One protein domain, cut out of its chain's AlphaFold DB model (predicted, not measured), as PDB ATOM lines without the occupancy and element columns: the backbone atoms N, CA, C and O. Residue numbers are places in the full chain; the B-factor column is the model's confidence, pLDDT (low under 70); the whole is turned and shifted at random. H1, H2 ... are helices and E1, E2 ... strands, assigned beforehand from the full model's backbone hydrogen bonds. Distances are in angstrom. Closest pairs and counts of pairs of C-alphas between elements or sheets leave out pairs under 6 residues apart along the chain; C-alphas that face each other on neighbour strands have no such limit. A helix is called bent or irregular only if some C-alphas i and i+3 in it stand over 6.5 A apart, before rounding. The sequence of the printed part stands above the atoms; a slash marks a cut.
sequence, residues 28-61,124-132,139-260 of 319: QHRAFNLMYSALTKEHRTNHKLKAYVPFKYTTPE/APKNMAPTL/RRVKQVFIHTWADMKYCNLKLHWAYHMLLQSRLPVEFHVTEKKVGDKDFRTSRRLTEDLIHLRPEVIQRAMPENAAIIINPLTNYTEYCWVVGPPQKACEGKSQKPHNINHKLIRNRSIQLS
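Overview. This is residues 28 to 61, 124 to 132 and 139 to 260 of the 319 residues of an uncharacterized protein of Lasallia pustulata (UniProt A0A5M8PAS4). A twisted wall of four strands, E1, E2, E4 and E3, has helices H2 and H4 over one face, while the end helices H1 and H5, near each other, and H3 only graze the sheet. Two long stretches have no named element: residues 40 to 61, whose C-alphas lie 11 to 25 A from the mean of all C-alphas, and residues 232 to 247, a loop that reaches out to 30 A from that mean and folds back, with residues 234 to 235 paired antiparallel with residues 241 to 242. The printed part has 165 residues, with five named helices and four named strands in the order H1 E1 H2 E2 H3 H4 E3 E4 H5, and its class is mixed, helices and strands. The sheet is mixed, E1 and E2 parallel, the other neighbours antiparallel. The whole is compact, with a radius of gyration of the C-alphas of 16.6 A and spans of 48 by 42 by 39 A.

Along the chain. In the sheet, E1 is residues 142 to 147, E2 173 to 178, E4 225 to 231, 20.1 A long, and E3 214 to 221, 18.7 A long, which bends by 62 degrees at residue 217. C-alpha 142 is at (-20.380, 17.100, -108.396). H2, residues 152 to 167, measures 22.5 A, H3 is 188 to 195 and H4 202 to 208. H1, residues 28 to 39, begins at (-34.259, 22.436, -108.466) and is irregular, with C-alphas 31 and 34 7.0 A apart. H5, residues 248 to 260, is 18.6 A long and ends at (-40.053, 40.794, -104.881).

Arrangement. E1 and E2 are parallel, with N 144 and O 174 at 2.8 A. E2 and E4 are antiparallel, with N 175 and O 228 at 2.9 A. E3 and E4 form a hairpin, with N 216 and O 229 at 2.8 A. H2 and H4 lie on the same face, two layers, helices on one face of a sheet. H2 is over E1 and E2 at a height of 9.0 A, along the strands, in the right-handed strand-helix-strand unit E1, H2, E2, two parallel neighbours with a helix between. H4 is over E4 at 9.2 A, slantwise to the strands. E2, H3 H4, E3 is a split, right-handed unit, with E4 between its strands. The closest C-alphas of E3 and H5 are Ile 217 and Asn 248, 4.9 A apart. Every O i to N i+4 pair is within hydrogen-bond range in H2, H3, H4 and H5; in H1, 4 of 8 are.

Size, cuts and confidence. The two farthest C-alphas, of Gly 183 and Glu 238, are 53.7 A apart. Residues 62 to 123 and 133 to 138 are cut out, with gaps of 33.1 A and 12.6 A between C-alphas. The link E4 to H5 is long. The mean pLDDT of the printed part is 77.0; 52 residues are under 70, among them 28 to 51 and 182 to 190.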
ATOM      1  N   GLN A  28     -34.379  21.000-108.742       45.28
ATOM      2  CA  GLN A  28     -34.259  22.436-108.466       45.28
ATOM      3  C   GLN A  28     -33.474  22.715-107.169       45.28
ATOM      4  O   GLN A  28     -32.606  23.583-107.146       45.28
ATOM      5  N   HIS A  29     -33.650  21.910-106.117       40.72
ATOM      6  CA  HIS A  29     -33.104  22.180-104.774       40.72
ATOM      7  C   HIS A  29     -31.567  22.164-104.615       40.72
ATOM      8  O   HIS A  29     -31.077  22.382-103.504       40.72
ATOM      9  N   ARG A  30     -30.774  21.880-105.663       39.12
ATOM     10  CA  ARG A  30     -29.300  21.780-105.544       39.12
ATOM     11  C   ARG A  30     -28.467  22.575-106.544       39.12
ATOM     12  O   ARG A  30     -27.384  22.987-106.148       39.12
ATOM     13  N   ALA A  31     -29.006  22.923-107.714       45.56
ATOM     14  CA  ALA A  31     -28.544  24.107-108.455       45.56
ATOM     15  C   ALA A  31     -28.672  25.387-107.598       45.56
ATOM     16  O   ALA A  31     -27.915  26.341-107.737       45.56
ATOM     17  N   PHE A  32     -29.624  25.378-106.660       45.31
ATOM     18  CA  PHE A  32     -29.958  26.513-105.817       45.31
ATOM     19  C   PHE A  32     -28.904  26.910-104.768       45.31
ATOM     20  O   PHE A  32     -28.923  28.068-104.386       45.31
ATOM     21  N   ASN A  33     -27.997  26.051-104.275       47.66
ATOM     22  CA  ASN A  33     -27.204  26.400-103.070       47.66
ATOM     23  C   ASN A  33     -26.078  27.431-103.288       47.66
ATOM     24  O   ASN A  33     -25.808  28.223-102.379       47.66
ATOM     25  N   LEU A  34     -25.447  27.470-104.467       41.34
ATOM     26  CA  LEU A  34     -24.485  28.534-104.787       41.34
ATOM     27  C   LEU A  34     -25.194  29.861-105.112       41.34
ATOM     28  O   LEU A  34     -24.711  30.928-104.752       41.34
ATOM     29  N   MET A  35     -26.403  29.795-105.682       40.50
ATOM     30  CA  MET A  35     -27.272  30.959-105.890       40.50
ATOM     31  C   MET A  35     -27.855  31.491-104.558       40.50
ATOM     32  O   MET A  35     -27.892  32.697-104.330       40.50
ATOM     33  N   TYR A  36     -28.220  30.605-103.624       41.00
ATOM     34  CA  TYR A  36     -28.697  30.925-102.265       41.00
ATOM     35  C   TYR A  36     -27.676  31.750-101.475       41.00
ATOM     36  O   TYR A  36     -28.051  32.646-100.722       41.00
ATOM     37  N   SER A  37     -26.386  31.447-101.639       38.97
ATOM     38  CA  SER A  37     -25.284  32.114-100.930       38.97
ATOM     39  C   SER A  37     -24.707  33.328-101.676       38.97
ATOM     40  O   SER A  37     -23.860  34.033-101.129       38.97
ATOM     41  N   ALA A  38     -25.202  33.617-102.884       37.84
ATOM     42  CA  ALA A  38     -24.876  34.824-103.641       37.84
ATOM     43  C   ALA A  38     -25.894  35.967-103.452       37.84
ATOM     44  O   ALA A  38     -25.598  37.105-103.806       37.84
ATOM     45  N   LEU A  39     -27.099  35.667-102.939       38.44
ATOM     46  CA  LEU A  39     -28.247  36.587-102.984       38.44
ATOM     47  C   LEU A  39     -29.075  36.701-101.685       38.44
ATOM     48  O   LEU A  39     -29.960  37.557-101.627       38.44
ATOM     49  N   THR A  40     -28.848  35.862-100.666       38.72
ATOM     50  CA  THR A  40     -29.440  36.066 -99.324       38.72
ATOM     51  C   THR A  40     -28.632  37.097 -98.541       38.72
ATOM     52  O   THR A  40     -27.460  37.313 -98.832       38.72
ATOM     53  N   LYS A  41     -29.263  37.813 -97.607       42.72
ATOM     54  CA  LYS A  41     -28.829  39.189 -97.337       42.72
ATOM     55  C   LYS A  41     -27.799  39.406 -96.212       42.72
ATOM     56  O   LYS A  41     -27.314  40.532 -96.127       42.72
ATOM     57  N   GLU A  42     -27.460  38.427 -95.352       38.16
ATOM     58  CA  GLU A  42     -26.579  38.673 -94.175       38.16
ATOM     59  C   GLU A  42     -26.151  37.418 -93.354       38.16
ATOM     60  O   GLU A  42     -25.913  36.353 -93.922       38.16
ATOM     61  N   HIS A  43     -26.010  37.535 -92.019       41.88
ATOM     62  CA  HIS A  43     -25.282  36.626 -91.142       41.88
ATOM     63  C   HIS A  43     -26.049  35.352 -90.769       41.88
ATOM     64  O   HIS A  43     -26.914  35.326 -89.892       41.88
ATOM     65  N   ARG A  44     -25.556  34.228 -91.292       41.25
ATOM     66  CA  ARG A  44     -25.395  33.015 -90.482       41.25
ATOM     67  C   ARG A  44     -23.942  32.570 -90.473       41.25
ATOM     68  O   ARG A  44     -23.402  32.218 -91.515       41.25
ATOM     69  N   THR A  45     -23.358  32.574 -89.273       40.12
ATOM     70  CA  THR A  45     -22.161  31.804 -88.890       40.12
ATOM     71  C   THR A  45     -21.004  31.853 -89.898       40.12
ATOM     72  O   THR A  45     -20.860  30.958 -90.723       40.12
ATOM     73  N   ASN A  46     -20.153  32.880 -89.797       39.47
ATOM     74  CA  ASN A  46     -18.811  33.002 -90.408       39.47
ATOM     75  C   ASN A  46     -18.663  32.860 -91.941       39.47
ATOM     76  O   ASN A  46     -17.574  33.090 -92.471       39.47
ATOM     77  N   HIS A  47     -19.722  32.558 -92.690       39.41
ATOM     78  CA  HIS A  47     -19.669  32.425 -94.144       39.41
ATOM     79  C   HIS A  47     -19.952  33.768 -94.832       39.41
ATOM     80  O   HIS A  47     -21.101  34.172 -94.993       39.41
ATOM     81  N   LYS A  48     -18.890  34.467 -95.263       41.78
ATOM     82  CA  LYS A  48     -19.013  35.676 -96.094       41.78
ATOM     83  C   LYS A  48     -19.659  35.323 -97.440       41.78
ATOM     84  O   LYS A  48     -19.115  34.518 -98.197       41.78
ATOM     85  N   LEU A  49     -20.797  35.951 -97.726       48.97
ATOM     86  CA  LEU A  49     -21.530  35.847 -98.988       48.97
ATOM     87  C   LEU A  49     -20.651  36.352-100.147       48.97
ATOM     88  O   LEU A  49     -19.962  37.366-100.016       48.97
ATOM     89  N   LYS A  50     -20.659  35.642-101.280       55.53
ATOM     90  CA  LYS A  50     -19.888  36.000-102.481       55.53
ATOM     91  C   LYS A  50     -20.842  36.552-103.537       55.53
ATOM     92  O   LYS A  50     -21.653  35.801-104.068       55.53
ATOM     93  N   ALA A  51     -20.734  37.840-103.850       65.69
ATOM     94  CA  ALA A  51     -21.474  38.435-104.957       65.69
ATOM     95  C   ALA A  51     -20.919  37.911-106.290       65.69
ATOM     96  O   ALA A  51     -19.726  38.047-106.553       65.69
ATOM     97  N   TYR A  52     -21.784  37.318-107.110       70.81
ATOM     98  CA  TYR A  52     -21.450  36.809-108.438       70.81
ATOM     99  C   TYR A  52     -22.188  37.616-109.512       70.81
ATOM    100  O   TYR A  52     -23.386  37.870-109.387       70.81
ATOM    101  N   VAL A  53     -21.480  37.982-110.578       79.25
ATOM    102  CA  VAL A  53     -22.013  38.646-111.777       79.25
ATOM    103  C   VAL A  53     -21.891  37.721-112.995       79.25
ATOM    104  O   VAL A  53     -21.050  36.818-112.976       79.25
ATOM    105  N   PRO A  54     -22.682  37.913-114.068       83.75
ATOM    106  CA  PRO A  54     -22.478  37.198-115.324       83.75
ATOM    107  C   PRO A  54     -21.047  37.374-115.839       83.75
ATOM    108  O   PRO A  54     -20.539  38.496-115.903       83.75
ATOM    109  N   PHE A  55     -20.401  36.269-116.204       82.19
ATOM    110  CA  PHE A  55     -19.084  36.300-116.829       82.19
ATOM    111  C   PHE A  55     -19.169  36.955-118.212       82.19
ATOM    112  O   PHE A  55     -20.137  36.751-118.947       82.19
ATOM    113  N   LYS A  56     -18.148  37.735-118.569       83.00
ATOM    114  CA  LYS A  56     -18.003  38.361-119.885       83.00
ATOM    115  C   LYS A  56     -16.581  38.125-120.379       83.00
ATOM    116  O   LYS A  56     -15.638  38.346-119.623       83.00
ATOM    117  N   TYR A  57     -16.444  37.707-121.631       79.75
ATOM    118  CA  TYR A  57     -15.153  37.640-122.307       79.75
ATOM    119  C   TYR A  57     -14.692  39.067-122.635       79.75
ATOM    120  O   TYR A  57     -15.494  39.882-123.093       79.75
ATOM    121  N   THR A  58     -13.433  39.389-122.339       71.19
ATOM    122  CA  THR A  58     -12.845  40.722-122.572       71.19
ATOM    123  C   THR A  58     -12.297  40.878-123.985       71.19
ATOM    124  O   THR A  58     -12.355  41.971-124.541       71.19
ATOM    125  N   THR A  59     -11.790  39.794-124.571       68.81
ATOM    126  CA  THR A  59     -11.233  39.753-125.924       68.81
ATOM    127  C   THR A  59     -12.169  39.042-126.902       68.81
ATOM    128  O   THR A  59     -12.725  37.993-126.556       68.81
ATOM    129  N   PRO A  60     -12.338  39.570-128.132       68.62
ATOM    130  CA  PRO A  60     -12.997  38.835-129.203       68.62
ATOM    131  C   PRO A  60     -12.163  37.603-129.577       68.62
ATOM    132  O   PRO A  60     -10.932  37.631-129.557       68.62
ATOM    133  N   GLU A  61     -12.849  36.513-129.906       66.12
ATOM    134  CA  GLU A  61     -12.264  35.174-130.058       66.12
ATOM    135  C   GLU A  61     -11.256  35.117-131.228       66.12
ATOM    136  O   GLU A  61     -10.186  34.508-131.117       66.12
ATOM    137  N   ALA A 124     -11.726   4.995-115.835       75.56
ATOM    138  CA  ALA A 124     -11.729   5.896-114.691       75.56
ATOM    139  C   ALA A 124     -10.332   5.888-114.029       75.56
ATOM    140  O   ALA A 124      -9.779   4.809-113.791       75.56
ATOM    141  N   PRO A 125      -9.721   7.052-113.753       74.06
ATOM    142  CA  PRO A 125      -8.389   7.111-113.159       74.06
ATOM    143  C   PRO A 125      -8.285   6.339-111.844       74.06
ATOM    144  O   PRO A 125      -9.040   6.584-110.908       74.06
ATOM    145  N   LYS A 126      -7.295   5.442-111.755       69.44
ATOM    146  CA  LYS A 126      -7.102   4.534-110.607       69.44
ATOM    147  C   LYS A 126      -6.980   5.265-109.261       69.44
ATOM    148  O   LYS A 126      -7.424   4.750-108.243       69.44
ATOM    149  N   ASN A 127      -6.473   6.499-109.271       64.81
ATOM    150  CA  ASN A 127      -6.312   7.339-108.078       64.81
ATOM    151  C   ASN A 127      -7.561   8.200-107.773       64.81
ATOM    152  O   ASN A 127      -7.472   9.165-107.020       64.81
ATOM    153  N   MET A 128      -8.722   7.875-108.358       59.19
ATOM    154  CA  MET A 128     -10.033   8.450-108.015       59.19
ATOM    155  C   MET A 128     -10.826   7.577-107.043       59.19
ATOM    156  O   MET A 128     -12.057   7.602-107.059       59.19
ATOM    157  N   ALA A 129     -10.142   6.877-106.134       47.75
ATOM    158  CA  ALA A 129     -10.729   6.667-104.819       47.75
ATOM    159  C   ALA A 129     -11.107   8.063-104.295       47.75
ATOM    160  O   ALA A 129     -10.218   8.906-104.135       47.75
ATOM    161  N   PRO A 130     -12.402   8.385-104.130       48.88
ATOM    162  CA  PRO A 130     -12.765   9.712-103.693       48.88
ATOM    163  C   PRO A 130     -12.238   9.864-102.269       48.88
ATOM    164  O   PRO A 130     -12.666   9.153-101.362       48.88
ATOM    165  N   THR A 131     -11.332  10.813-102.052       46.78
ATOM    166  CA  THR A 131     -11.122  11.378-100.722       46.78
ATOM    167  C   THR A 131     -12.433  12.065-100.347       46.78
ATOM    168  O   THR A 131     -12.710  13.202-100.722       46.78
ATOM    169  N   LEU A 132     -13.307  11.304 -99.680       45.19
ATOM    170  CA  LEU A 132     -14.688  11.659 -99.337       45.19
ATOM    171  C   LEU A 132     -14.772  12.680 -98.190       45.19
ATOM    172  O   LEU A 132     -15.759  12.709 -97.453       45.19
ATOM    173  N   ARG A 139     -25.877  15.512-102.570       59.91
ATOM    174  CA  ARG A 139     -25.523  16.450-103.667       59.91
ATOM    175  C   ARG A 139     -25.546  15.735-105.030       59.91
ATOM    176  O   ARG A 139     -24.614  15.025-105.385       59.91
ATOM    177  N   ARG A 140     -26.637  15.966-105.781       77.69
ATOM    178  CA  ARG A 140     -26.878  15.520-107.172       77.69
ATOM    179  C   ARG A 140     -25.984  16.225-108.209       77.69
ATOM    180  O   ARG A 140     -26.067  15.896-109.381       77.69
ATOM    181  N   VAL A 141     -25.151  17.172-107.780       82.62
ATOM    182  CA  VAL A 141     -24.153  17.883-108.592       82.62
ATOM    183  C   VAL A 141     -22.778  17.604-107.981       82.62
ATOM    184  O   VAL A 141     -22.643  17.610-106.752       82.62
ATOM    185  N   LYS A 142     -21.773  17.324-108.813       87.25
ATOM    186  CA  LYS A 142     -20.380  17.100-108.396       87.25
ATOM    187  C   LYS A 142     -19.572  18.379-108.585       87.25
ATOM    188  O   LYS A 142     -19.706  19.020-109.616       87.25
ATOM    189  N   GLN A 143     -18.740  18.739-107.610       88.19
ATOM    190  CA  GLN A 143     -17.969  19.986-107.633       88.19
ATOM    191  C   GLN A 143     -16.516  19.727-108.028       88.19
ATOM    192  O   GLN A 143     -15.828  18.942-107.375       88.19
ATOM    193  N   VAL A 144     -16.056  20.394-109.084       92.12
ATOM    194  CA  VAL A 144     -14.703  20.309-109.639       92.12
ATOM    195  C   VAL A 144     -13.992  21.632-109.395       92.12
ATOM    196  O   VAL A 144     -14.217  22.614-110.093       92.12
ATOM    197  N   PHE A 145     -13.116  21.639-108.395       92.69
ATOM    198  CA  PHE A 145     -12.246  22.770-108.094       92.69
ATOM    199  C   PHE A 145     -10.969  22.688-108.933       92.69
ATOM    200  O   PHE A 145     -10.300  21.650-108.947       92.69
ATOM    201  N   ILE A 146     -10.650  23.783-109.619       93.94
ATOM    202  CA  ILE A 146      -9.423  24.002-110.380       93.94
ATOM    203  C   ILE A 146      -8.795  25.299-109.864       93.94
ATOM    204  O   ILE A 146      -9.450  26.336-109.759       93.94
ATOM    205  N   HIS A 147      -7.515  25.237-109.524       91.19
ATOM    206  CA  HIS A 147      -6.750  26.388-109.064       91.19
ATOM    207  C   HIS A 147      -5.785  26.801-110.170       91.19
ATOM    208  O   HIS A 147      -5.074  25.948-110.697       91.19
ATOM    209  N   THR A 148      -5.726  28.088-110.516       89.25
ATOM    210  CA  THR A 148      -4.879  28.569-111.632       89.25
ATOM    211  C   THR A 148      -3.376  28.416-111.386       89.25
ATOM    212  O   THR A 148      -2.582  28.529-112.312       89.25
ATOM    213  N   TRP A 149      -2.997  28.166-110.131       86.88
ATOM    214  CA  TRP A 149      -1.631  27.926-109.671       86.88
ATOM    215  C   TRP A 149      -1.329  26.441-109.403       86.88
ATOM    216  O   TRP A 149      -0.255  26.133-108.890       86.88
ATOM    217  N   ALA A 150      -2.278  25.534-109.658       89.75
ATOM    218  CA  ALA A 150      -2.027  24.098-109.574       89.75
ATOM    219  C   ALA A 150      -1.290  23.606-110.826       89.75
ATOM    220  O   ALA A 150      -1.449  24.169-111.908       89.75
ATOM    221  N   ASP A 151      -0.523  22.528-110.671       90.88
ATOM    222  CA  ASP A 151       0.218  21.921-111.772       90.88
ATOM    223  C   ASP A 151      -0.709  21.380-112.882       90.88
ATOM    224  O   ASP A 151      -1.898  21.079-112.683       90.88
ATOM    225  N   MET A 152      -0.157  21.207-114.084       91.50
ATOM    226  CA  MET A 152      -0.958  20.752-115.226       91.50
ATOM    227  C   MET A 152      -1.437  19.294-115.096       91.50
ATOM    228  O   MET A 152      -2.400  18.908-115.770       91.50
ATOM    229  N   LYS A 153      -0.830  18.472-114.224       92.25
ATOM    230  CA  LYS A 153      -1.281  17.094-113.948       92.25
ATOM    231  C   LYS A 153      -2.562  17.114-113.112       92.25
ATOM    232  O   LYS A 153      -3.475  16.344-113.417       92.25
ATOM    233  N   TYR A 154      -2.667  18.017-112.133       92.50
ATOM    234  CA  TYR A 154      -3.868  18.273-111.339       92.50
ATOM    235  C   TYR A 154      -5.023  18.734-112.229       92.50
ATOM    236  O   TYR A 154      -6.095  18.128-112.194       92.50
ATOM    237  N   CYS A 155      -4.801  19.743-113.081       93.12
ATOM    238  CA  CYS A 155      -5.826  20.222-114.013       93.12
ATOM    239  C   CYS A 155      -6.311  19.090-114.937       93.12
ATOM    240  O   CYS A 155      -7.509  18.808-115.012       93.12
ATOM    241  N   ASN A 156      -5.380  18.360-115.558       94.38
ATOM    242  CA  ASN A 156      -5.677  17.176-116.365       94.38
ATOM    243  C   ASN A 156      -6.501  16.121-115.596       94.38
ATOM    244  O   ASN A 156      -7.466  15.588-116.136       94.38
ATOM    245  N   LEU A 157      -6.150  15.827-114.338       93.88
ATOM    246  CA  LEU A 157      -6.871  14.863-113.501       93.88
ATOM    247  C   LEU A 157      -8.303  15.332-113.189       93.88
ATOM    248  O   LEU A 157      -9.234  14.530-113.236       93.88
ATOM    249  N   LYS A 158      -8.495  16.626-112.904       94.56
ATOM    250  CA  LYS A 158      -9.813  17.222-112.632       94.56
ATOM    251  C   LYS A 158     -10.722  17.227-113.860       94.56
ATOM    252  O   LYS A 158     -11.889  16.863-113.734       94.56
ATOM    253  N   LEU A 159     -10.193  17.565-115.038       96.00
ATOM    254  CA  LEU A 159     -10.946  17.508-116.296       96.00
ATOM    255  C   LEU A 159     -11.298  16.063-116.680       96.00
ATOM    256  O   LEU A 159     -12.436  15.788-117.058       96.00
ATOM    257  N   HIS A 160     -10.369  15.118-116.493       94.81
ATOM    258  CA  HIS A 160     -10.646  13.691-116.694       94.81
ATOM    259  C   HIS A 160     -11.750  13.197-115.743       94.81
ATOM    260  O   HIS A 160     -12.654  12.481-116.170       94.81
ATOM    261  N   TRP A 161     -11.751  13.637-114.479       92.88
ATOM    262  CA  TRP A 161     -12.821  13.300-113.533       92.88
ATOM    263  C   TRP A 161     -14.183  13.842-113.972       92.88
ATOM    264  O   TRP A 161     -15.165  13.098-113.979       92.88
ATOM    265  N   ALA A 162     -14.237  15.120-114.362       95.62
ATOM    266  CA  ALA A 162     -15.456  15.770-114.833       95.62
ATOM    267  C   ALA A 162     -16.075  15.010-116.014       95.62
ATOM    268  O   ALA A 162     -17.269  14.706-115.999       95.62
ATOM    269  N   TYR A 163     -15.239  14.613-116.978       96.38
ATOM    270  CA  TYR A 163     -15.639  13.804-118.126       96.38
ATOM    271  C   TYR A 163     -16.321  12.489-117.702       96.38
ATOM    272  O   TYR A 163     -17.417  12.176-118.173       96.38
ATOM    273  N   HIS A 164     -15.736  11.746-116.753       93.44
ATOM    274  CA  HIS A 164     -16.329  10.506-116.229       93.44
ATOM    275  C   HIS A 164     -17.631  10.739-115.443       93.44
ATOM    276  O   HIS A 164     -18.578   9.962-115.596       93.44
ATOM    277  N   MET A 165     -17.728  11.807-114.641       92.75
ATOM    278  CA  MET A 165     -18.961  12.142-113.907       92.75
ATOM    279  C   MET A 165     -20.128  12.470-114.853       92.75
ATOM    280  O   MET A 165     -21.255  12.031-114.607       92.75
ATOM    281  N   LEU A 166     -19.853  13.172-115.956       93.44
ATOM    282  CA  LEU A 166     -20.844  13.491-116.986       93.44
ATOM    283  C   LEU A 166     -21.246  12.252-117.805       93.44
ATOM    284  O   LEU A 166     -22.437  12.027-118.020       93.44
ATOM    285  N   LEU A 167     -20.277  11.440-118.245       92.00
ATOM    286  CA  LEU A 167     -20.527  10.310-119.147       92.00
ATOM    287  C   LEU A 167     -21.108   9.080-118.433       92.00
ATOM    288  O   LEU A 167     -22.154   8.564-118.836       92.00
ATOM    289  N   GLN A 168     -20.419   8.604-117.390       88.38
ATOM    290  CA  GLN A 168     -20.718   7.335-116.721       88.38
ATOM    291  C   GLN A 168     -21.728   7.523-115.591       88.38
ATOM    292  O   GLN A 168     -22.738   6.829-115.546       88.38
ATOM    293  N   SER A 169     -21.491   8.484-114.691       86.62
ATOM    294  CA  SER A 169     -22.402   8.723-113.562       86.62
ATOM    295  C   SER A 169     -23.661   9.505-113.949       86.62
ATOM    296  O   SER A 169     -24.597   9.553-113.153       86.62
ATOM    297  N   ARG A 170     -23.689  10.131-115.139       90.00
ATOM    298  CA  ARG A 170     -24.765  11.030-115.604       90.00
ATOM    299  C   ARG A 170     -25.119  12.096-114.555       90.00
ATOM    300  O   ARG A 170     -26.286  12.417-114.341       90.00
ATOM    301  N   LEU A 171     -24.100  12.648-113.894       88.19
ATOM    302  CA  LEU A 171     -24.249  13.705-112.895       88.19
ATOM    303  C   LEU A 171     -23.772  15.045-113.465       88.19
ATOM    304  O   LEU A 171     -22.682  15.091-114.034       88.19
ATOM    305  N   PRO A 172     -24.527  16.144-113.274       91.44
ATOM    306  CA  PRO A 172     -24.027  17.482-113.551       91.44
ATOM    307  C   PRO A 172     -22.751  17.791-112.766       91.44
ATOM    308  O   PRO A 172     -22.605  17.399-111.602       91.44
ATOM    309  N   VAL A 173     -21.856  18.536-113.406       92.94
ATOM    310  CA  VAL A 173     -20.578  18.970-112.851       92.94
ATOM    311  C   VAL A 173     -20.569  20.487-112.731       92.94
ATOM    312  O   VAL A 173     -20.697  21.198-113.723       92.94
ATOM    313  N   GLU A 174     -20.417  20.968-111.505       92.88
ATOM    314  CA  GLU A 174     -20.182  22.366-111.164       92.88
ATOM    315  C   GLU A 174     -18.674  22.609-111.137       92.88
ATOM    316  O   GLU A 174     -17.956  22.037-110.314       92.88
ATOM    317  N   PHE A 175     -18.185  23.425-112.062       93.94
ATOM    318  CA  PHE A 175     -16.789  23.836-112.102       93.94
ATOM    319  C   PHE A 175     -16.594  25.086-111.251       93.94
ATOM    320  O   PHE A 175     -17.428  25.988-111.267       93.94
ATOM    321  N   HIS A 176     -15.472  25.137-110.542       92.62
ATOM    322  CA  HIS A 176     -14.994  26.292-109.796       92.62
ATOM    323  C   HIS A 176     -13.544  26.542-110.203       92.62
ATOM    324  O   HIS A 176     -12.667  25.751-109.850       92.62
ATOM    325  N   VAL A 177     -13.281  27.626-110.929       92.19
ATOM    326  CA  VAL A 177     -11.918  28.066-111.238       92.19
ATOM    327  C   VAL A 177     -11.583  29.239-110.325       92.19
ATOM    328  O   VAL A 177     -12.211  30.291-110.406       92.19
ATOM    329  N   THR A 178     -10.613  29.057-109.429       89.88
ATOM    330  CA  THR A 178     -10.159  30.085-108.476       89.88
ATOM    331  C   THR A 178      -8.778  30.596-108.871       89.88
ATOM    332  O   THR A 178      -7.861  29.787-109.034       89.88
ATOM    333  N   GLU A 179      -8.604  31.919-108.966       84.25
ATOM    334  CA  GLU A 179      -7.276  32.523-109.131       84.25
ATOM    335  C   GLU A 179      -6.568  32.685-107.779       84.25
ATOM    336  O   GLU A 179      -7.197  32.872-106.731       84.25
ATOM    337  N   LYS A 180      -5.235  32.590-107.782       82.06
ATOM    338  CA  LYS A 180      -4.435  32.886-106.592       82.06
ATOM    339  C   LYS A 180      -4.656  34.351-106.227       82.06
ATOM    340  O   LYS A 180      -4.485  35.222-107.070       82.06
ATOM    341  N   LYS A 181      -4.991  34.639-104.967       73.00
ATOM    342  CA  LYS A 181      -5.085  36.026-104.494       73.00
ATOM    343  C   LYS A 181      -3.714  36.695-104.615       73.00
ATOM    344  O   LYS A 181      -2.787  36.318-103.898       73.00
ATOM    345  N   VAL A 182      -3.599  37.666-105.516       62.78
ATOM    346  CA  VAL A 182      -2.420  38.522-105.686       62.78
ATOM    347  C   VAL A 182      -2.838  39.939-105.311       62.78
ATOM    348  O   VAL A 182      -3.361  40.667-106.146       62.78
ATOM    349  N   GLY A 183      -2.634  40.305-104.044       64.56
ATOM    350  CA  GLY A 183      -3.003  41.623-103.526       64.56
ATOM    351  C   GLY A 183      -4.514  41.861-103.444       64.56
ATOM    352  O   GLY A 183      -5.300  40.926-103.248       64.56
ATOM    353  N   ASP A 184      -4.892  43.136-103.542       57.75
ATOM    354  CA  ASP A 184      -6.282  43.579-103.504       57.75
ATOM    355  C   ASP A 184      -7.094  43.104-104.719       57.75
ATOM    356  O   ASP A 184      -6.552  42.677-105.738       57.75
ATOM    357  N   LYS A 185      -8.425  43.139-104.590       58.22
ATOM    358  CA  LYS A 185      -9.376  42.563-105.562       58.22
ATOM    359  C   LYS A 185      -9.492  43.392-106.851       58.22
ATOM    360  O   LYS A 185     -10.536  43.990-107.112       58.22
ATOM    361  N   ASP A 186      -8.435  43.432-107.649       57.56
ATOM    362  CA  ASP A 186      -8.395  44.206-108.887       57.56
ATOM    363  C   ASP A 186      -9.155  43.506-110.036       57.56
ATOM    364  O   ASP A 186      -9.129  42.286-110.207       57.56
ATOM    365  N   PHE A 187      -9.803  44.301-110.886       59.91
ATOM    366  CA  PHE A 187     -10.473  43.869-112.114       59.91
ATOM    367  C   PHE A 187      -9.528  43.097-113.056       59.91
ATOM    368  O   PHE A 187      -9.967  42.185-113.768       59.91
ATOM    369  N   ARG A 188      -8.217  43.393-112.992       64.00
ATOM    370  CA  ARG A 188      -7.139  42.673-113.701       64.00
ATOM    371  C   ARG A 188      -7.182  41.151-113.503       64.00
ATOM    372  O   ARG A 188      -6.831  40.429-114.432       64.00
ATOM    373  N   THR A 189      -7.650  40.657-112.355       64.75
ATOM    374  CA  THR A 189      -7.819  39.218-112.075       64.75
ATOM    375  C   THR A 189      -8.780  38.567-113.083       64.75
ATOM    376  O   THR A 189      -8.430  37.607-113.761       64.75
ATOM    377  N   SER A 190      -9.956  39.158-113.329       64.12
ATOM    378  CA  SER A 190     -10.903  38.610-114.322       64.12
ATOM    379  C   SER A 190     -10.364  38.596-115.761       64.12
ATOM    380  O   SER A 190     -10.723  37.716-116.547       64.12
ATOM    381  N   ARG A 191      -9.452  39.523-116.082       70.69
ATOM    382  CA  ARG A 191      -8.786  39.613-117.385       70.69
ATOM    383  C   ARG A 191      -7.782  38.472-117.607       70.69
ATOM    384  O   ARG A 191      -7.770  37.859-118.667       70.69
ATOM    385  N   ARG A 192      -7.003  38.098-116.588       73.00
ATOM    386  CA  ARG A 192      -6.085  36.939-116.663       73.00
ATOM    387  C   ARG A 192      -6.818  35.619-116.886       73.00
ATOM    388  O   ARG A 192      -6.359  34.752-117.626       73.00
ATOM    389  N   LEU A 193      -7.986  35.475-116.265       71.62
ATOM    390  CA  LEU A 193      -8.825  34.282-116.390       71.62
ATOM    391  C   LEU A 193      -9.427  34.109-117.795       71.62
ATOM    392  O   LEU A 193      -9.680  32.977-118.201       71.62
ATOM    393  N   THR A 194      -9.643  35.204-118.527       73.19
ATOM    394  CA  THR A 194     -10.195  35.216-119.894       73.19
ATOM    395  C   THR A 194      -9.118  35.168-120.980       73.19
ATOM    396  O   THR A 194      -9.310  34.478-121.980       73.19
ATOM    397  N   GLU A 195      -7.997  35.869-120.787       77.62
ATOM    398  CA  GLU A 195      -6.944  36.042-121.800       77.62
ATOM    399  C   GLU A 195      -5.779  35.057-121.619       77.62
ATOM    400  O   GLU A 195      -5.467  34.304-122.539       77.62
ATOM    401  N   ASP A 196      -5.180  34.967-120.428       82.31
ATOM    402  CA  ASP A 196      -3.997  34.119-120.224       82.31
ATOM    403  C   ASP A 196      -4.364  32.623-120.129       82.31
ATOM    404  O   ASP A 196      -3.572  31.739-120.479       82.31
ATOM    405  N   LEU A 197      -5.544  32.310-119.580       89.00
ATOM    406  CA  LEU A 197      -5.927  30.974-119.099       89.00
ATOM    407  C   LEU A 197      -6.997  30.295-119.967       89.00
ATOM    408  O   LEU A 197      -7.892  29.625-119.464       89.00
ATOM    409  N   ILE A 198      -6.856  30.401-121.287       92.12
ATOM    410  CA  ILE A 198      -7.814  29.923-122.304       92.12
ATOM    411  C   ILE A 198      -8.236  28.461-122.121       92.12
ATOM    412  O   ILE A 198      -9.412  28.141-122.237       92.12
ATOM    413  N   HIS A 199      -7.310  27.575-121.744       94.06
ATOM    414  CA  HIS A 199      -7.616  26.173-121.415       94.06
ATOM    415  C   HIS A 199      -8.622  25.963-120.264       94.06
ATOM    416  O   HIS A 199      -9.131  24.856-120.102       94.06
ATOM    417  N   LEU A 200      -8.899  26.999-119.466       93.94
ATOM    418  CA  LEU A 200      -9.889  26.999-118.389       93.94
ATOM    419  C   LEU A 200     -11.192  27.730-118.760       93.94
ATOM    420  O   LEU A 200     -12.126  27.723-117.958       93.94
ATOM    421  N   ARG A 201     -11.288  28.322-119.962       93.19
ATOM    422  CA  ARG A 201     -12.511  28.991-120.429       93.19
ATOM    423  C   ARG A 201     -13.688  27.991-120.475       93.19
ATOM    424  O   ARG A 201     -13.489  26.845-120.898       93.19
ATOM    425  N   PRO A 202     -14.904  28.375-120.035       94.31
ATOM    426  CA  PRO A 202     -16.038  27.453-119.895       94.31
ATOM    427  C   PRO A 202     -16.401  26.669-121.163       94.31
ATOM    428  O   PRO A 202     -16.712  25.484-121.084       94.31
ATOM    429  N   GLU A 203     -16.332  27.316-122.319       94.56
ATOM    430  CA  GLU A 203     -16.584  26.794-123.660       94.56
ATOM    431  C   GLU A 203     -15.457  25.883-124.165       94.56
ATOM    432  O   GLU A 203     -15.746  24.834-124.740       94.56
ATOM    433  N   VAL A 204     -14.190  26.199-123.861       95.81
ATOM    434  CA  VAL A 204     -13.035  25.325-124.148       95.81
ATOM    435  C   VAL A 204     -13.152  24.028-123.347       95.81
ATOM    436  O   VAL A 204     -13.031  22.935-123.904       95.81
ATOM    437  N   ILE A 205     -13.484  24.132-122.056       97.19
ATOM    438  CA  ILE A 205     -13.783  22.966-121.217       97.19
ATOM    439  C   ILE A 205     -15.021  22.229-121.745       97.19
ATOM    440  O   ILE A 205     -14.978  21.006-121.858       97.19
ATOM    441  N   GLN A 206     -16.105  22.928-122.106       96.56
ATOM    442  CA  GLN A 206     -17.334  22.307-122.617       96.56
ATOM    443  C   GLN A 206     -17.091  21.506-123.904       96.56
ATOM    444  O   GLN A 206     -17.610  20.397-124.008       96.56
ATOM    445  N   ARG A 207     -16.306  22.017-124.865       97.44
ATOM    446  CA  ARG A 207     -15.968  21.289-126.106       97.44
ATOM    447  C   ARG A 207     -15.196  19.993-125.831       97.44
ATOM    448  O   ARG A 207     -15.387  19.016-126.546       97.44
ATOM    449  N   ALA A 208     -14.392  19.966-124.767       97.25
ATOM    450  CA  ALA A 208     -13.657  18.782-124.325       97.25
ATOM    451  C   ALA A 208     -14.497  17.769-123.512       97.25
ATOM    452  O   ALA A 208     -14.053  16.640-123.285       97.25
ATOM    453  N   MET A 209     -15.687  18.152-123.028       97.75
ATOM    454  CA  MET A 209     -16.601  17.264-122.291       97.75
ATOM    455  C   MET A 209     -17.282  16.241-123.230       97.75
ATOM    456  O   MET A 209     -17.137  16.341-124.447       97.75
ATOM    457  N   PRO A 210     -17.992  15.216-122.708       97.06
ATOM    458  CA  PRO A 210     -18.625  14.201-123.550       97.06
ATOM    459  C   PRO A 210     -19.596  14.798-124.571       97.06
ATOM    460  O   PRO A 210     -20.227  15.823-124.316       97.06
ATOM    461  N   GLU A 211     -19.766  14.121-125.705       95.94
ATOM    462  CA  GLU A 211     -20.657  14.581-126.767       95.94
ATOM    463  C   GLU A 211     -22.085  14.808-126.241       95.94
ATOM    464  O   GLU A 211     -22.642  13.982-125.514       95.94
ATOM    465  N   ASN A 212     -22.678  15.945-126.609       96.50
ATOM    466  CA  ASN A 212     -23.966  16.427-126.108       96.50
ATOM    467  C   ASN A 212     -24.015  16.763-124.600       96.50
ATOM    468  O   ASN A 212     -25.092  17.021-124.068       96.50
ATOM    469  N   ALA A 213     -22.878  16.873-123.906       96.69
ATOM    470  CA  ALA A 213     -22.812  17.665-122.679       96.69
ATOM    471  C   ALA A 213     -22.972  19.161-123.020       96.69
ATOM    472  O   ALA A 213     -22.529  19.631-124.071       96.69
ATOM    473  N   ALA A 214     -23.615  19.929-122.139       97.00
ATOM    474  CA  ALA A 214     -23.809  21.365-122.351       97.00
ATOM    475  C   ALA A 214     -23.847  22.143-121.037       97.00
ATOM    476  O   ALA A 214     -24.196  21.597-119.990       97.00
ATOM    477  N   ILE A 215     -23.506  23.431-121.092       95.38
ATOM    478  CA  ILE A 215     -23.668  24.346-119.960       95.38
ATOM    479  C   ILE A 215     -25.165  24.500-119.651       95.38
ATOM    480  O   ILE A 215     -25.936  24.974-120.485       95.38
ATOM    481  N   ILE A 216     -25.563  24.099-118.439       92.81
ATOM    482  CA  ILE A 216     -26.939  24.211-117.932       92.81
ATOM    483  C   ILE A 216     -27.145  25.419-117.010       92.81
ATOM    484  O   ILE A 216     -28.281  25.851-116.826       92.81
ATOM    485  N   ILE A 217     -26.064  25.965-116.445       88.00
ATOM    486  CA  ILE A 217     -26.044  27.234-115.703       88.00
ATOM    487  C   ILE A 217     -24.862  28.038-116.228       88.00
ATOM    488  O   ILE A 217     -23.733  27.542-116.184       88.00
ATOM    489  N   ASN A 218     -25.134  29.244-116.731       90.19
ATOM    490  CA  ASN A 218     -24.138  30.088-117.391       90.19
ATOM    491  C   ASN A 218     -22.974  30.443-116.453       90.19
ATOM    492  O   ASN A 218     -23.168  30.474-115.237       90.19
ATOM    493  N   PRO A 219     -21.787  30.761-116.997       90.50
ATOM    494  CA  PRO A 219     -20.659  31.167-116.176       90.50
ATOM    495  C   PRO A 219     -20.911  32.475-115.423       90.50
ATOM    496  O   PRO A 219     -21.363  33.476-115.983       90.50
ATOM    497  N   LEU A 220     -20.592  32.447-114.132       85.88
ATOM    498  CA  LEU A 220     -20.697  33.555-113.191       85.88
ATOM    499  C   LEU A 220     -19.330  33.797-112.546       85.88
ATOM    500  O   LEU A 220     -18.607  32.841-112.288       85.88
ATOM    501  N   THR A 221     -18.980  35.042-112.228       83.25
ATOM    502  CA  THR A 221     -17.705  35.400-111.581       83.25
ATOM    503  C   THR A 221     -17.889  36.347-110.403       83.25
ATOM    504  O   THR A 221     -18.771  37.198-110.416       83.25
ATOM    505  N   ASN A 222     -17.045  36.209-109.383       78.06
ATOM    506  CA  ASN A 222     -16.900  37.169-108.283       78.06
ATOM    507  C   ASN A 222     -15.566  37.940-108.357       78.06
ATOM    508  O   ASN A 222     -15.079  38.449-107.345       78.06
ATOM    509  N   TYR A 223     -14.951  37.964-109.543       78.62
ATOM    510  CA  TYR A 223     -13.616  38.490-109.857       78.62
ATOM    511  C   TYR A 223     -12.429  37.724-109.245       78.62
ATOM    512  O   TYR A 223     -11.320  37.884-109.736       78.62
ATOM    513  N   THR A 224     -12.632  36.846-108.253       78.31
ATOM    514  CA  THR A 224     -11.578  35.959-107.690       78.31
ATOM    515  C   THR A 224     -11.774  34.476-108.031       78.31
ATOM    516  O   THR A 224     -10.851  33.666-107.951       78.31
ATOM    517  N   GLU A 225     -12.995  34.115-108.404       84.19
ATOM    518  CA  GLU A 225     -13.442  32.775-108.762       84.19
ATOM    519  C   GLU A 225     -14.577  32.915-109.776       84.19
ATOM    520  O   GLU A 225     -15.449  33.775-109.606       84.19
ATOM    521  N   TYR A 226     -14.589  32.052-110.790       87.06
ATOM    522  CA  TYR A 226     -15.747  31.860-111.657       87.06
ATOM    523  C   TYR A 226     -16.218  30.411-111.632       87.06
ATOM    524  O   TYR A 226     -15.430  29.474-111.473       87.06
ATOM    525  N   CYS A 227     -17.529  30.242-111.749       90.19
ATOM    526  CA  CYS A 227     -18.196  28.957-111.670       90.19
ATOM    527  C   CYS A 227     -19.321  28.839-112.698       90.19
ATOM    528  O   CYS A 227     -19.917  29.828-113.123       90.19
ATOM    529  N   TRP A 228     -19.582  27.607-113.126       93.56
ATOM    530  CA  TRP A 228     -20.645  27.247-114.063       93.56
ATOM    531  C   TRP A 228     -21.013  25.780-113.865       93.56
ATOM    532  O   TRP A 228     -20.266  25.029-113.232       93.56
ATOM    533  N   VAL A 229     -22.143  25.344-114.423       93.12
ATOM    534  CA  VAL A 229     -22.548  23.933-114.352       93.12
ATOM    535  C   VAL A 229     -22.715  23.358-115.747       93.12
ATOM    536  O   VAL A 229     -23.509  23.861-116.540       93.12
ATOM    537  N   VAL A 230     -22.000  22.269-116.024       95.75
ATOM    538  CA  VAL A 230     -22.183  21.427-117.210       95.75
ATOM    539  C   VAL A 230     -23.120  20.277-116.849       95.75
ATOM    540  O   VAL A 230     -22.911  19.568-115.864       95.75
ATOM    541  N   GLY A 231     -24.180  20.101-117.630       94.31
ATOM    542  CA  GLY A 231     -25.091  18.971-117.531       94.31
ATOM    543  C   GLY A 231     -24.601  17.779-118.363       94.31
ATOM    544  O   GLY A 231     -23.963  17.978-119.400       94.31
ATOM    545  N   PRO A 232     -24.909  16.542-117.940       95.31
ATOM    546  CA  PRO A 232     -24.609  15.346-118.712       95.31
ATOM    547  C   PRO A 232     -25.486  15.286-119.975       95.31
ATOM    548  O   PRO A 232     -26.573  15.877-119.990       95.31
ATOM    549  N   PRO A 233     -25.084  14.512-120.995       94.75
ATOM    550  CA  PRO A 233     -25.940  14.241-122.143       94.75
ATOM    551  C   PRO A 233     -27.238  13.557-121.694       94.75
ATOM    552  O   PRO A 233     -27.212  12.625-120.876       94.75
ATOM    553  N   GLN A 234     -28.375  14.001-122.222       91.88
ATOM    554  CA  GLN A 234     -29.687  13.416-121.941       91.88
ATOM    555  C   GLN A 234     -30.036  12.355-122.989       91.88
ATOM    556  O   GLN A 234     -29.572  12.423-124.123       91.88
ATOM    557  N   LYS A 235     -30.863  11.369-122.624       86.88
ATOM    558  CA  LYS A 235     -31.453  10.441-123.599       86.88
ATOM    559  C   LYS A 235     -32.746  11.060-124.133       86.88
ATOM    560  O   LYS A 235     -33.635  11.346-123.333       86.88
ATOM    561  N   ALA A 236     -32.841  11.261-125.443       84.50
ATOM    562  CA  ALA A 236     -34.105  11.542-126.115       84.50
ATOM    563  C   ALA A 236     -34.978  10.273-126.168       84.50
ATOM    564  O   ALA A 236     -34.483   9.163-125.956       84.50
ATOM    565  N   CYS A 237     -36.266  10.423-126.490       75.44
ATOM    566  CA  CYS A 237     -37.200   9.295-126.616       75.44
ATOM    567  C   CYS A 237     -36.753   8.268-127.674       75.44
ATOM    568  O   CYS A 237     -36.937   7.073-127.483       75.44
ATOM    569  N   GLU A 238     -36.081   8.722-128.735       77.19
ATOM    570  CA  GLU A 238     -35.511   7.889-129.807       77.19
ATOM    571  C   GLU A 238     -34.159   7.235-129.443       77.19
ATOM    572  O   GLU A 238     -33.417   6.793-130.316       77.19
ATOM    573  N   GLY A 239     -33.741   7.264-128.172       80.88
ATOM    574  CA  GLY A 239     -32.437   6.754-127.725       80.88
ATOM    575  C   GLY A 239     -31.226   7.624-128.103       80.88
ATOM    576  O   GLY A 239     -30.174   7.497-127.473       80.88
ATOM    577  N   LYS A 240     -31.381   8.550-129.060       87.12
ATOM    578  CA  LYS A 240     -30.382   9.567-129.434       87.12
ATOM    579  C   LYS A 240     -29.958  10.406-128.219       87.12
ATOM    580  O   LYS A 240     -30.757  10.707-127.330       87.12
ATOM    581  N   SER A 241     -28.685  10.795-128.185       88.38
ATOM    582  CA  SER A 241     -28.144  11.680-127.148       88.38
ATOM    583  C   SER A 241     -28.498  13.134-127.477       88.38
ATOM    584  O   SER A 241     -28.264  13.572-128.598       88.38
ATOM    585  N   GLN A 242     -29.045  13.887-126.520       92.69
ATOM    586  CA  GLN A 242     -29.411  15.296-126.701       92.69
ATOM    587  C   GLN A 242     -28.749  16.196-125.653       92.69
ATOM    588  O   GLN A 242     -28.489  15.777-124.519       92.69
ATOM    589  N   LYS A 243     -28.512  17.459-126.023       93.81
ATOM    590  CA  LYS A 243     -27.967  18.470-125.110       93.81
ATOM    591  C   LYS A 243     -28.971  18.784-123.994       93.81
ATOM    592  O   LYS A 243     -30.148  18.995-124.290       93.81
ATOM    593  N   PRO A 244     -28.551  18.839-122.718       91.88
ATOM    594  CA  PRO A 244     -29.433  19.259-121.640       91.88
ATOM    595  C   PRO A 244     -29.821  20.732-121.801       91.88
ATOM    596  O   PRO A 244     -28.989  21.571-122.147       91.88
ATOM    597  N   HIS A 245     -31.083  21.057-121.520       88.94
ATOM    598  CA  HIS A 245     -31.578  22.429-121.623       88.94
ATOM    599  C   HIS A 245     -30.920  23.356-120.589       88.94
ATOM    600  O   HIS A 245     -30.748  22.992-119.421       88.94
ATOM    601  N   ASN A 246     -30.593  24.577-121.011       88.75
ATOM    602  CA  ASN A 246     -30.016  25.593-120.144       88.75
ATOM    603  C   ASN A 246     -31.098  26.221-119.253       88.75
ATOM    604  O   ASN A 246     -32.057  26.813-119.738       88.75
ATOM    605  N   ILE A 247     -30.949  26.093-117.934       83.62
ATOM    606  CA  ILE A 247     -31.947  26.544-116.956       83.62
ATOM    607  C   ILE A 247     -31.641  27.931-116.376       83.62
ATOM    608  O   ILE A 247     -32.356  28.383-115.482       83.62
ATOM    609  N   ASN A 248     -30.617  28.633-116.876       80.56
ATOM    610  CA  ASN A 248     -30.149  29.902-116.317       80.56
ATOM    611  C   ASN A 248     -31.253  30.973-116.261       80.56
ATOM    612  O   ASN A 248     -31.472  31.574-115.211       80.56
ATOM    613  N   HIS A 249     -32.027  31.154-117.339       74.88
ATOM    614  CA  HIS A 249     -33.152  32.103-117.352       74.88
ATOM    615  C   HIS A 249     -34.238  31.751-116.327       74.88
ATOM    616  O   HIS A 249     -34.770  32.641-115.663       74.88
ATOM    617  N   LYS A 250     -34.541  30.457-116.146       74.75
ATOM    618  CA  LYS A 250     -35.500  29.989-115.134       74.75
ATOM    619  C   LYS A 250     -34.992  30.270-113.718       74.75
ATOM    620  O   LYS A 250     -35.765  30.717-112.879       74.75
ATOM    621  N   LEU A 251     -33.701  30.053-113.459       72.38
ATOM    622  CA  LEU A 251     -33.078  30.353-112.166       72.38
ATOM    623  C   LEU A 251     -33.088  31.859-111.859       72.38
ATOM    624  O   LEU A 251     -33.516  32.246-110.772       72.38
ATOM    625  N   ILE A 252     -32.709  32.702-112.827       69.94
ATOM    626  CA  ILE A 252     -32.737  34.169-112.693       69.94
ATOM    627  C   ILE A 252     -34.168  34.661-112.442       69.94
ATOM    628  O   ILE A 252     -34.401  35.362-111.459       69.94
ATOM    629  N   ARG A 253     -35.147  34.242-113.260       71.81
ATOM    630  CA  ARG A 253     -36.562  34.626-113.096       71.81
ATOM    631  C   ARG A 253     -37.102  34.222-111.725       71.81
ATOM    632  O   ARG A 253     -37.712  35.045-111.046       71.81
ATOM    633  N   ASN A 254     -36.844  32.984-111.300       69.88
ATOM    634  CA  ASN A 254     -37.259  32.502-109.984       69.88
ATOM    635  C   ASN A 254     -36.634  33.334-108.854       69.88
ATOM    636  O   ASN A 254     -37.309  33.593-107.858       69.88
ATOM    637  N   ARG A 255     -35.383  33.802-109.000       66.12
ATOM    638  CA  ARG A 255     -34.773  34.685-107.999       66.12
ATOM    639  C   ARG A 255     -35.396  36.078-107.986       66.12
ATOM    640  O   ARG A 255     -35.623  36.586-106.894       66.12
ATOM    641  N   SER A 256     -35.683  36.681-109.139       65.25
ATOM    642  CA  SER A 256     -36.348  37.993-109.195       65.25
ATOM    643  C   SER A 256     -37.717  37.963-108.510       65.25
ATOM    644  O   SER A 256     -38.011  38.846-107.712       65.25
ATOM    645  N   ILE A 257     -38.503  36.903-108.737       69.25
ATOM    646  CA  ILE A 257     -39.780  36.678-108.039       69.25
ATOM    647  C   ILE A 257     -39.550  36.549-106.527       69.25
ATOM    648  O   ILE A 257     -40.191  37.236-105.740       69.25
ATOM    649  N   GLN A 258     -38.588  35.721-106.103       63.94
ATOM    650  CA  GLN A 258     -38.285  35.551-104.680       63.94
ATOM    651  C   GLN A 258     -37.845  36.867-104.010       63.94
ATOM    652  O   GLN A 258     -38.222  37.117-102.870       63.94
ATOM    653  N   LEU A 259     -37.081  37.716-104.707       63.44
ATOM    654  CA  LEU A 259     -36.668  39.036-104.221       63.44
ATOM    655  C   LEU A 259     -37.847  40.011-104.074       63.44
ATOM    656  O   LEU A 259     -37.877  40.733-103.080       63.44
ATOM    657  N   SER A 260     -38.812  40.005-105.005       65.31
ATOM    658  CA  SER A 260     -40.053  40.794-104.881       65.31
ATOM    659  C   SER A 260     -40.802  40.396-103.613       65.31
ATOM    660  O   SER A 260     -40.962  41.214-102.707       65.31
TER     661      SER A 260